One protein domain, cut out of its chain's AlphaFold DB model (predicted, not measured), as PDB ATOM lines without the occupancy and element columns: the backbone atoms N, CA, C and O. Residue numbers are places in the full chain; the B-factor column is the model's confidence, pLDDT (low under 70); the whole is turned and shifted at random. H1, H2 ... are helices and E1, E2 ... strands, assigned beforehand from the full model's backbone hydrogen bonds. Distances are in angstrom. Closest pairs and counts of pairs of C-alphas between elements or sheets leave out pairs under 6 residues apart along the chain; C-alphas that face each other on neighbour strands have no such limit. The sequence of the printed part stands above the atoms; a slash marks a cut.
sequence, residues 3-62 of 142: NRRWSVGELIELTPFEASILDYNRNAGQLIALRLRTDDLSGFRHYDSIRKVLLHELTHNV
ATOM      1  N   ASN A   3     -51.344 -37.606  20.098       62.03
ATOM      2  CA  ASN A   3     -52.302 -36.727  19.402       62.03
ATOM      3  C   ASN A   3     -52.349 -35.284  19.936       62.03
ATOM      4  O   ASN A   3     -52.939 -34.423  19.293       62.03
ATOM      5  N   ARG A   4     -51.766 -35.016  21.115       62.75
ATOM      6  CA  ARG A   4     -51.751 -33.687  21.750       62.75
ATOM      7  C   ARG A   4     -50.341 -33.109  21.922       62.75
ATOM      8  O   ARG A   4     -50.210 -32.051  22.519       62.75
ATOM      9  N   ARG A   5     -49.297 -33.784  21.406       63.69
ATOM     10  CA  ARG A   5     -47.874 -33.400  21.567       63.69
ATOM     11  C   ARG A   5     -47.468 -33.131  23.028       63.69
ATOM     12  O   ARG A   5     -46.610 -32.301  23.293       63.69
ATOM     13  N   TRP A   6     -48.082 -33.830  23.981       68.88
ATOM     14  CA  TRP A   6     -47.716 -33.706  25.393       68.88
ATOM     15  C   TRP A   6     -46.453 -34.513  25.677       68.88
ATOM     16  O   TRP A   6     -46.440 -35.722  25.438       68.88
ATOM     17  N   SER A   7     -45.420 -33.841  26.183       69.19
ATOM     18  CA  SER A   7     -44.192 -34.450  26.690       69.19
ATOM     19  C   SER A   7     -44.171 -34.356  28.209       69.19
ATOM     20  O   SER A   7     -44.354 -33.269  28.752       69.19
ATOM     21  N   VAL A   8     -43.933 -35.482  28.877       76.62
ATOM     22  CA  VAL A   8     -43.629 -35.515  30.309       76.62
ATOM     23  C   VAL A   8     -42.170 -35.921  30.449       76.62
ATOM     24  O   VAL A   8     -41.775 -36.917  29.843       76.62
ATOM     25  N   GLY A   9     -41.376 -35.137  31.177       79.62
ATOM     26  CA  GLY A   9     -39.964 -35.442  31.418       79.62
ATOM     27  C   GLY A   9     -39.816 -36.571  32.432       79.62
ATOM     28  O   GLY A   9     -39.402 -37.674  32.088       79.62
ATOM     29  N   GLU A  10     -40.224 -36.301  33.670       82.44
ATOM     30  CA  GLU A  10     -40.178 -37.255  34.778       82.44
ATOM     31  C   GLU A  10     -41.543 -37.370  35.465       82.44
ATOM     32  O   GLU A  10     -42.224 -36.373  35.708       82.44
ATOM     33  N   LEU A  11     -41.947 -38.605  35.779       85.25
ATOM     34  CA  LEU A  11     -43.158 -38.913  36.540       85.25
ATOM     35  C   LEU A  11     -42.747 -39.579  37.855       85.25
ATOM     36  O   LEU A  11     -42.161 -40.661  37.827       85.25
ATOM     37  N   ILE A  12     -43.052 -38.945  38.986       86.06
ATOM     38  CA  ILE A  12     -42.647 -39.420  40.317       86.06
ATOM     39  C   ILE A  12     -43.849 -39.637  41.245       86.06
ATOM     40  O   ILE A  12     -44.919 -39.056  41.059       86.06
ATOM     41  N   GLU A  13     -43.678 -40.481  42.262       84.12
ATOM     42  CA  GLU A  13     -44.662 -40.648  43.336       84.12
ATOM     43  C   GLU A  13     -44.469 -39.552  44.397       84.12
ATOM     44  O   GLU A  13     -43.354 -39.328  44.871       84.12
ATOM     45  N   LEU A  14     -45.556 -38.871  44.778       79.75
ATOM     46  CA  LEU A  14     -45.563 -37.928  45.902       79.75
ATOM     47  C   LEU A  14     -45.372 -38.673  47.223       79.75
ATOM     48  O   LEU A  14     -46.036 -39.679  47.487       79.75
ATOM     49  N   THR A  15     -44.486 -38.152  48.076       72.38
ATOM     50  CA  THR A  15     -44.284 -38.738  49.400       72.38
ATOM     51  C   THR A  15     -45.565 -38.614  50.232       72.38
ATOM     52  O   THR A  15     -46.245 -37.588  50.190       72.38
ATOM     53  N   PRO A  16     -45.919 -39.640  51.016       63.97
ATOM     54  CA  PRO A  16     -47.196 -39.671  51.727       63.97
ATOM     55  C   PRO A  16     -47.290 -38.668  52.884       63.97
ATOM     56  O   PRO A  16     -48.391 -38.408  53.369       63.97
ATOM     57  N   PHE A  17     -46.155 -38.111  53.317       64.25
ATOM     58  CA  PHE A  17     -46.053 -37.194  54.453       64.25
ATOM     59  C   PHE A  17     -46.670 -35.816  54.175       64.25
ATOM     60  O   PHE A  17     -47.110 -35.145  55.105       64.25
ATOM     61  N   GLU A  18     -46.773 -35.419  52.908       62.59
ATOM     62  CA  GLU A  18     -47.470 -34.200  52.494       62.59
ATOM     63  C   GLU A  18     -48.935 -34.547  52.190       62.59
ATOM     64  O   GLU A  18     -49.314 -34.895  51.074       62.59
ATOM     65  N   ALA A  19     -49.773 -34.552  53.229       61.59
ATOM     66  CA  ALA A  19     -51.146 -35.068  53.162       61.59
ATOM     67  C   ALA A  19     -52.120 -34.219  52.319       61.59
ATOM     68  O   ALA A  19     -53.164 -34.727  51.918       61.59
ATOM     69  N   SER A  20     -51.812 -32.948  52.050       66.88
ATOM     70  CA  SER A  20     -52.738 -32.022  51.379       66.88
ATOM     71  C   SER A  20     -52.577 -31.942  49.860       66.88
ATOM     72  O   SER A  20     -53.471 -31.425  49.196       66.88
ATOM     73  N   ILE A  21     -51.467 -32.431  49.305       73.00
ATOM     74  CA  ILE A  21     -51.143 -32.281  47.882       73.00
ATOM     75  C   ILE A  21     -51.377 -33.624  47.181       73.00
ATOM     76  O   ILE A  21     -50.798 -34.651  47.546       73.00
ATOM     77  N   LEU A  22     -52.280 -33.632  46.197       73.94
ATOM     78  CA  LEU A  22     -52.631 -34.825  45.413       73.94
ATOM     79  C   LEU A  22     -51.760 -34.964  44.160       73.94
ATOM     80  O   LEU A  22     -51.538 -36.078  43.670       73.94
ATOM     81  N   ASP A  23     -51.253 -33.837  43.683       78.25
ATOM     82  CA  ASP A  23     -50.554 -33.689  42.430       78.25
ATOM     83  C   ASP A  23     -49.716 -32.412  42.397       78.25
ATOM     84  O   ASP A  23     -49.989 -31.432  43.089       78.25
ATOM     85  N   TYR A  24     -48.639 -32.461  41.619       79.56
ATOM     86  CA  TYR A  24     -47.744 -31.333  41.419       79.56
ATOM     87  C   TYR A  24     -47.134 -31.385  40.021       79.56
ATOM     88  O   TYR A  24     -46.447 -32.346  39.670       79.56
ATOM     89  N   ASN A  25     -47.338 -30.326  39.246       79.31
ATOM     90  CA  ASN A  25     -46.740 -30.151  37.933       79.31
ATOM     91  C   ASN A  25     -45.741 -28.992  37.939       79.31
ATOM     92  O   ASN A  25     -46.078 -27.845  38.234       79.31
ATOM     93  N   ARG A  26     -44.494 -29.295  37.572       77.62
ATOM     94  CA  ARG A  26     -43.410 -28.325  37.432       77.62
ATOM     95  C   ARG A  26     -43.053 -28.120  35.963       77.62
ATOM     96  O   ARG A  26     -42.775 -29.082  35.245       77.62
ATOM     97  N   ASN A  27     -42.947 -26.849  35.564       70.75
ATOM     98  CA  ASN A  27     -42.486 -26.406  34.242       70.75
ATOM     99  C   ASN A  27     -43.228 -27.093  33.081       70.75
ATOM    100  O   ASN A  27     -42.596 -27.720  32.230       70.75
ATOM    101  N   ALA A  28     -44.561 -26.999  33.064       69.69
ATOM    102  CA  ALA A  28     -45.412 -27.521  31.990       69.69
ATOM    103  C   ALA A  28     -45.104 -28.987  31.609       69.69
ATOM    104  O   ALA A  28     -44.994 -29.341  30.432       69.69
ATOM    105  N   GLY A  29     -44.977 -29.854  32.616       70.88
ATOM    106  CA  GLY A  29     -44.795 -31.290  32.434       70.88
ATOM    107  C   GLY A  29     -43.344 -31.756  32.453       70.88
ATOM    108  O   GLY A  29     -43.093 -32.931  32.191       70.88
ATOM    109  N   GLN A  30     -42.374 -30.897  32.786       79.69
ATOM    110  CA  GLN A  30     -40.999 -31.358  33.003       79.69
ATOM    111  C   GLN A  30     -40.937 -32.384  34.142       79.69
ATOM    112  O   GLN A  30     -40.261 -33.402  34.005       79.69
ATOM    113  N   LEU A  31     -41.672 -32.138  35.228       81.00
ATOM    114  CA  LEU A  31     -41.853 -33.087  36.321       81.00
ATOM    115  C   LEU A  31     -43.320 -33.090  36.739       81.00
ATOM    116  O   LEU A  31     -43.877 -32.039  37.049       81.00
ATOM    117  N   ILE A  32     -43.925 -34.274  36.757       83.38
ATOM    118  CA  ILE A  32     -45.262 -34.490  37.307       83.38
ATOM    119  C   ILE A  32     -45.119 -35.439  38.491       83.38
ATOM    120  O   ILE A  32     -44.603 -36.547  38.353       83.38
ATOM    121  N   ALA A  33     -45.566 -35.010  39.661       85.06
ATOM    122  CA  ALA A  33     -45.638 -35.845  40.844       85.06
ATOM    123  C   ALA A  33     -47.103 -36.180  41.124       85.06
ATOM    124  O   ALA A  33     -47.946 -35.286  41.130       85.06
ATOM    125  N   LEU A  34     -47.418 -37.460  41.331       85.56
ATOM    126  CA  LEU A  34     -48.782 -37.918  41.608       85.56
ATOM    127  C   LEU A  34     -48.835 -38.741  42.885       85.56
ATOM    128  O   LEU A  34     -47.962 -39.572  43.151       85.56
ATOM    129  N   ARG A  35     -49.915 -38.575  43.650       83.50
ATOM    130  CA  ARG A  35     -50.198 -39.431  44.800       83.50
ATOM    131  C   ARG A  35     -50.856 -40.731  44.340       83.50
ATOM    132  O   ARG A  35     -52.046 -40.775  44.031       83.50
ATOM    133  N   LEU A  36     -50.078 -41.812  44.320       82.81
ATOM    134  CA  LEU A  36     -50.565 -43.139  43.924       82.81
ATOM    135  C   LEU A  36     -51.204 -43.907  45.088       82.81
ATOM    136  O   LEU A  36     -52.055 -44.764  44.854       82.81
ATOM    137  N   ARG A  37     -50.820 -43.603  46.332       83.81
ATOM    138  CA  ARG A  37     -51.245 -44.332  47.537       83.81
ATOM    139  C   ARG A  37     -52.428 -43.702  48.256       83.81
ATOM    140  O   ARG A  37     -52.654 -42.487  48.197       83.81
ATOM    141  N   THR A  38     -53.185 -44.553  48.939       80.31
ATOM    142  CA  THR A  38     -54.188 -44.142  49.925       80.31
ATOM    143  C   THR A  38     -53.517 -43.566  51.176       80.31
ATOM    144  O   THR A  38     -52.329 -43.779  51.420       80.31
ATOM    145  N   ASP A  39     -54.264 -42.775  51.945       78.12
ATOM    146  CA  ASP A  39     -53.726 -42.007  53.083       78.12
ATOM    147  C   ASP A  39     -53.299 -42.887  54.261       78.12
ATOM    148  O   ASP A  39     -52.452 -42.506  55.062       78.12
ATOM    149  N   ASP A  40     -53.836 -44.100  54.311       75.56
ATOM    150  CA  ASP A  40     -53.494 -45.162  55.249       75.56
ATOM    151  C   ASP A  40     -52.281 -46.000  54.809       75.56
ATOM    152  O   ASP A  40     -51.926 -46.960  55.490       75.56
ATOM    153  N   LEU A  41     -51.661 -45.679  53.662       74.56
ATOM    154  CA  LEU A  41     -50.567 -46.440  53.039       74.56
ATOM    155  C   LEU A  41     -50.891 -47.915  52.749       74.56
ATOM    156  O   LEU A  41     -50.000 -48.663  52.338       74.56
ATOM    157  N   SER A  42     -52.148 -48.334  52.924       78.94
ATOM    158  CA  SER A  42     -52.567 -49.736  52.847       78.94
ATOM    159  C   SER A  42     -52.685 -50.232  51.408       78.94
ATOM    160  O   SER A  42     -52.630 -51.436  51.156       78.94
ATOM    161  N   GLY A  43     -52.805 -49.309  50.450       83.19
ATOM    162  CA  GLY A  43     -52.987 -49.649  49.052       83.19
ATOM    163  C   GLY A  43     -52.781 -48.490  48.085       83.19
ATOM    164  O   GLY A  43     -52.293 -47.407  48.419       83.19
ATOM    165  N   PHE A  44     -53.143 -48.763  46.835       84.19
ATOM    166  CA  PHE A  44     -53.123 -47.793  45.750       84.19
ATOM    167  C   PHE A  44     -54.520 -47.221  45.531       84.19
ATOM    168  O   PHE A  44     -55.529 -47.911  45.684       84.19
ATOM    169  N   ARG A  45     -54.579 -45.954  45.130       83.50
ATOM    170  CA  ARG A  45     -55.819 -45.315  44.695       83.50
ATOM    171  C   ARG A  45     -56.320 -45.986  43.417       83.50
ATOM    172  O   ARG A  45     -55.543 -46.500  42.612       83.50
ATOM    173  N   HIS A  46     -57.636 -45.962  43.211       87.44
ATOM    174  CA  HIS A  46     -58.236 -46.505  41.995       87.44
ATOM    175  C   HIS A  46     -57.651 -45.847  40.741       87.44
ATOM    176  O   HIS A  46     -57.478 -44.627  40.685       87.44
ATOM    177  N   TYR A  47     -57.409 -46.663  39.714       85.31
ATOM    178  CA  TYR A  47     -56.832 -46.221  38.445       85.31
ATOM    179  C   TYR A  47     -57.610 -45.059  37.813       85.31
ATOM    180  O   TYR A  47     -57.005 -44.107  37.325       85.31
ATOM    181  N   ASP A  48     -58.943 -45.084  37.882       87.38
ATOM    182  CA  ASP A  48     -59.782 -44.014  37.334       87.38
ATOM    183  C   ASP A  48     -59.565 -42.672  38.034       87.38
ATOM    184  O   ASP A  48     -59.577 -41.626  37.384       87.38
ATOM    185  N   SER A  49     -59.327 -42.691  39.347       84.81
ATOM    186  CA  SER A  49     -59.002 -41.486  40.111       84.81
ATOM    187  C   SER A  49     -57.624 -40.960  39.721       84.81
ATOM    188  O   SER A  49     -57.495 -39.781  39.405       84.81
ATOM    189  N   ILE A  50     -56.619 -41.838  39.641       84.88
ATOM    190  CA  ILE A  50     -55.253 -41.470  39.231       84.88
ATOM    191  C   ILE A  50     -55.254 -40.888  37.812       84.88
ATOM    192  O   ILE A  50     -54.631 -39.862  37.552       84.88
ATOM    193  N   ARG A  51     -56.002 -41.501  36.888       87.12
ATOM    194  CA  ARG A  51     -56.132 -41.032  35.504       87.12
ATOM    195  C   ARG A  51     -56.768 -39.645  35.424       87.12
ATOM    196  O   ARG A  51     -56.337 -38.844  34.599       87.12
ATOM    197  N   LYS A  52     -57.790 -39.358  36.236       85.06
ATOM    198  CA  LYS A  52     -58.429 -38.031  36.278       85.06
ATOM    199  C   LYS A  52     -57.455 -36.955  36.747       85.06
ATOM    200  O   LYS A  52     -57.365 -35.924  36.091       85.06
ATOM    201  N   VAL A  53     -56.709 -37.228  37.816       84.00
ATOM    202  CA  VAL A  53     -55.695 -36.310  38.355       84.00
ATOM    203  C   VAL A  53     -54.569 -36.094  37.338       84.00
ATOM    204  O   VAL A  53     -54.261 -34.966  36.986       84.00
ATOM    205  N   LEU A  54     -54.041 -37.159  36.728       83.44
ATOM    206  CA  LEU A  54     -53.030 -37.027  35.672       83.44
ATOM    207  C   LEU A  54     -53.523 -36.173  34.491       83.44
ATOM    208  O   LEU A  54     -52.763 -35.389  33.928       83.44
ATOM    209  N   LEU A  55     -54.783 -36.332  34.078       82.56
ATOM    210  CA  LEU A  55     -55.355 -35.513  33.008       82.56
ATOM    211  C   LEU A  55     -55.527 -34.049  33.427       82.56
ATOM    212  O   LEU A  55     -55.302 -33.184  32.586       82.56
ATOM    213  N   HIS A  56     -55.887 -33.782  34.687       81.06
ATOM    214  CA  HIS A  56     -55.924 -32.434  35.261       81.06
ATOM    215  C   HIS A  56     -54.543 -31.764  35.165       81.06
ATOM    216  O   HIS A  56     -54.413 -30.701  34.556       81.06
ATOM    217  N   GLU A  57     -53.486 -32.457  35.588       79.56
ATOM    218  CA  GLU A  57     -52.128 -31.912  35.528       79.56
ATOM    219  C   GLU A  57     -51.624 -31.702  34.106       79.56
ATOM    220  O   GLU A  57     -51.011 -30.682  33.796       79.56
ATOM    221  N   LEU A  58     -51.921 -32.631  33.196       77.44
ATOM    222  CA  LEU A  58     -51.551 -32.479  31.791       77.44
ATOM    223  C   LEU A  58     -52.291 -31.322  31.112       77.44
ATOM    224  O   LEU A  58     -51.766 -30.752  30.155       77.44
ATOM    225  N   THR A  59     -53.491 -30.959  31.573       75.00
ATOM    226  CA  THR A  59     -54.172 -29.771  31.046       75.00
ATOM    227  C   THR A  59     -53.478 -28.472  31.437       75.00
ATOM    228  O   THR A  59     -53.469 -27.558  30.612       75.00
ATOM    229  N   HIS A  60     -52.797 -28.411  32.587       67.75
ATOM    230  CA  HIS A  60     -51.969 -27.253  32.953       67.75
ATOM    231  C   HIS A  60     -50.808 -27.022  31.975       67.75
ATOM    232  O   HIS A  60     -50.416 -25.881  31.766       67.75
ATOM    233  N   ASN A  61     -50.329 -28.056  31.265       65.81
ATOM    234  CA  ASN A  61     -49.303 -27.894  30.218       65.81
ATOM    235  C   ASN A  61     -49.793 -27.107  28.990       65.81
ATOM    236  O   ASN A  61     -48.977 -26.637  28.204       65.81
ATOM    237  N   VAL A  62     -51.110 -27.035  28.771       65.00
ATOM    238  CA  VAL A  62     -51.725 -26.382  27.599       65.00
ATOM    239  C   VAL A  62     -52.467 -25.112  27.992       65.00
ATOM    240  O   VAL A  62     -52.569 -24.188  27.198       65.00
TER     241      VAL A  62
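AT A GLANCE: This is residues 3 to 62 of the 142 residues of the protein "WLM domain-containing protein" of Choanephora cucurbitarum (UniProt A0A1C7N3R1). A small three-stranded sheet has one helix, H1, slanting over one of its faces, on the side of E2 and E3, while the opposite face has no named helix on it. The loops of residues 14 to 22 and 35 to 46 reach beyond one end of the sheet, and the first printed residues reach beyond the other end, which draws the whole out lengthwise. The printed part has 60 residues, with three named strands and then one named helix along the chain, E1 E2 E3 H1; the sheet is mixed, in the order E1 E3 E2. The class is mixed, helices and strands, though just 26 of the 60 residues are in named elements. The whole is compact by its radius of gyration of the C-alphas, 11.8 A, yet elongated in outline, with spans of 36 by 21 by 16 A.

IN THESE COORDINATES: E1 is residues 10 to 13, beginning at C-alpha 10 at (-40.178, -37.255, 34.778), and is 10.2 A long. E2 is residues 23 to 26, also 10.2 A. E3 is residues 31 to 34, 10.0 A. H1 is residues 47 to 60, 20.3 A from C-alpha 47 at (-56.832, -46.221, 38.445) to C-alpha 60 at (-51.969, -27.253, 32.953).

HOW THE PARTS SIT: E3 is the inner strand, and E1 and E2 are edge strands. E1 and E3 are parallel, with 25 degrees between their directions; N 12 and O 32 are within hydrogen-bond range at 2.9 A, as are N 34 and O 12 at 3.0 A. E2 and E3 form a hairpin, antiparallel at 177 degrees, with N 33 and O 24 at 2.8 A and N 24 and O 33 at 2.9 A. E1 and E2 are apart. H1 is on the sheet at a height over the sheet of 8.8 A, two layers, a helix on one face of a sheet. It lies over E2, with E3 only just left out, 2 of its C-alphas falling there. On the local plane it stands at 30.3 degrees to E2, only just slantwise to the strands. The closest C-alphas of E2 and H1 are those of Asn 25 and Glu 57, 6.2 A apart; those of E3 and H1 are Leu 34 and Leu 54, 7.4 A. In H1 every O i to N i+4 pair is within hydrogen-bond range.

THE WHOLE: The two C-alphas farthest apart, those of Asn 3 and Asp 40, are 36.8 A from each other. The printed part has no cut. The link from E3 to H1 is long, 12 residues; E1 to E2 is short, 9 residues, and E2 to E3 is tight. The mean pLDDT of the printed part is 77.2, with residues 3 to 7, 16 to 20, 28 and 60 to 62 under 70.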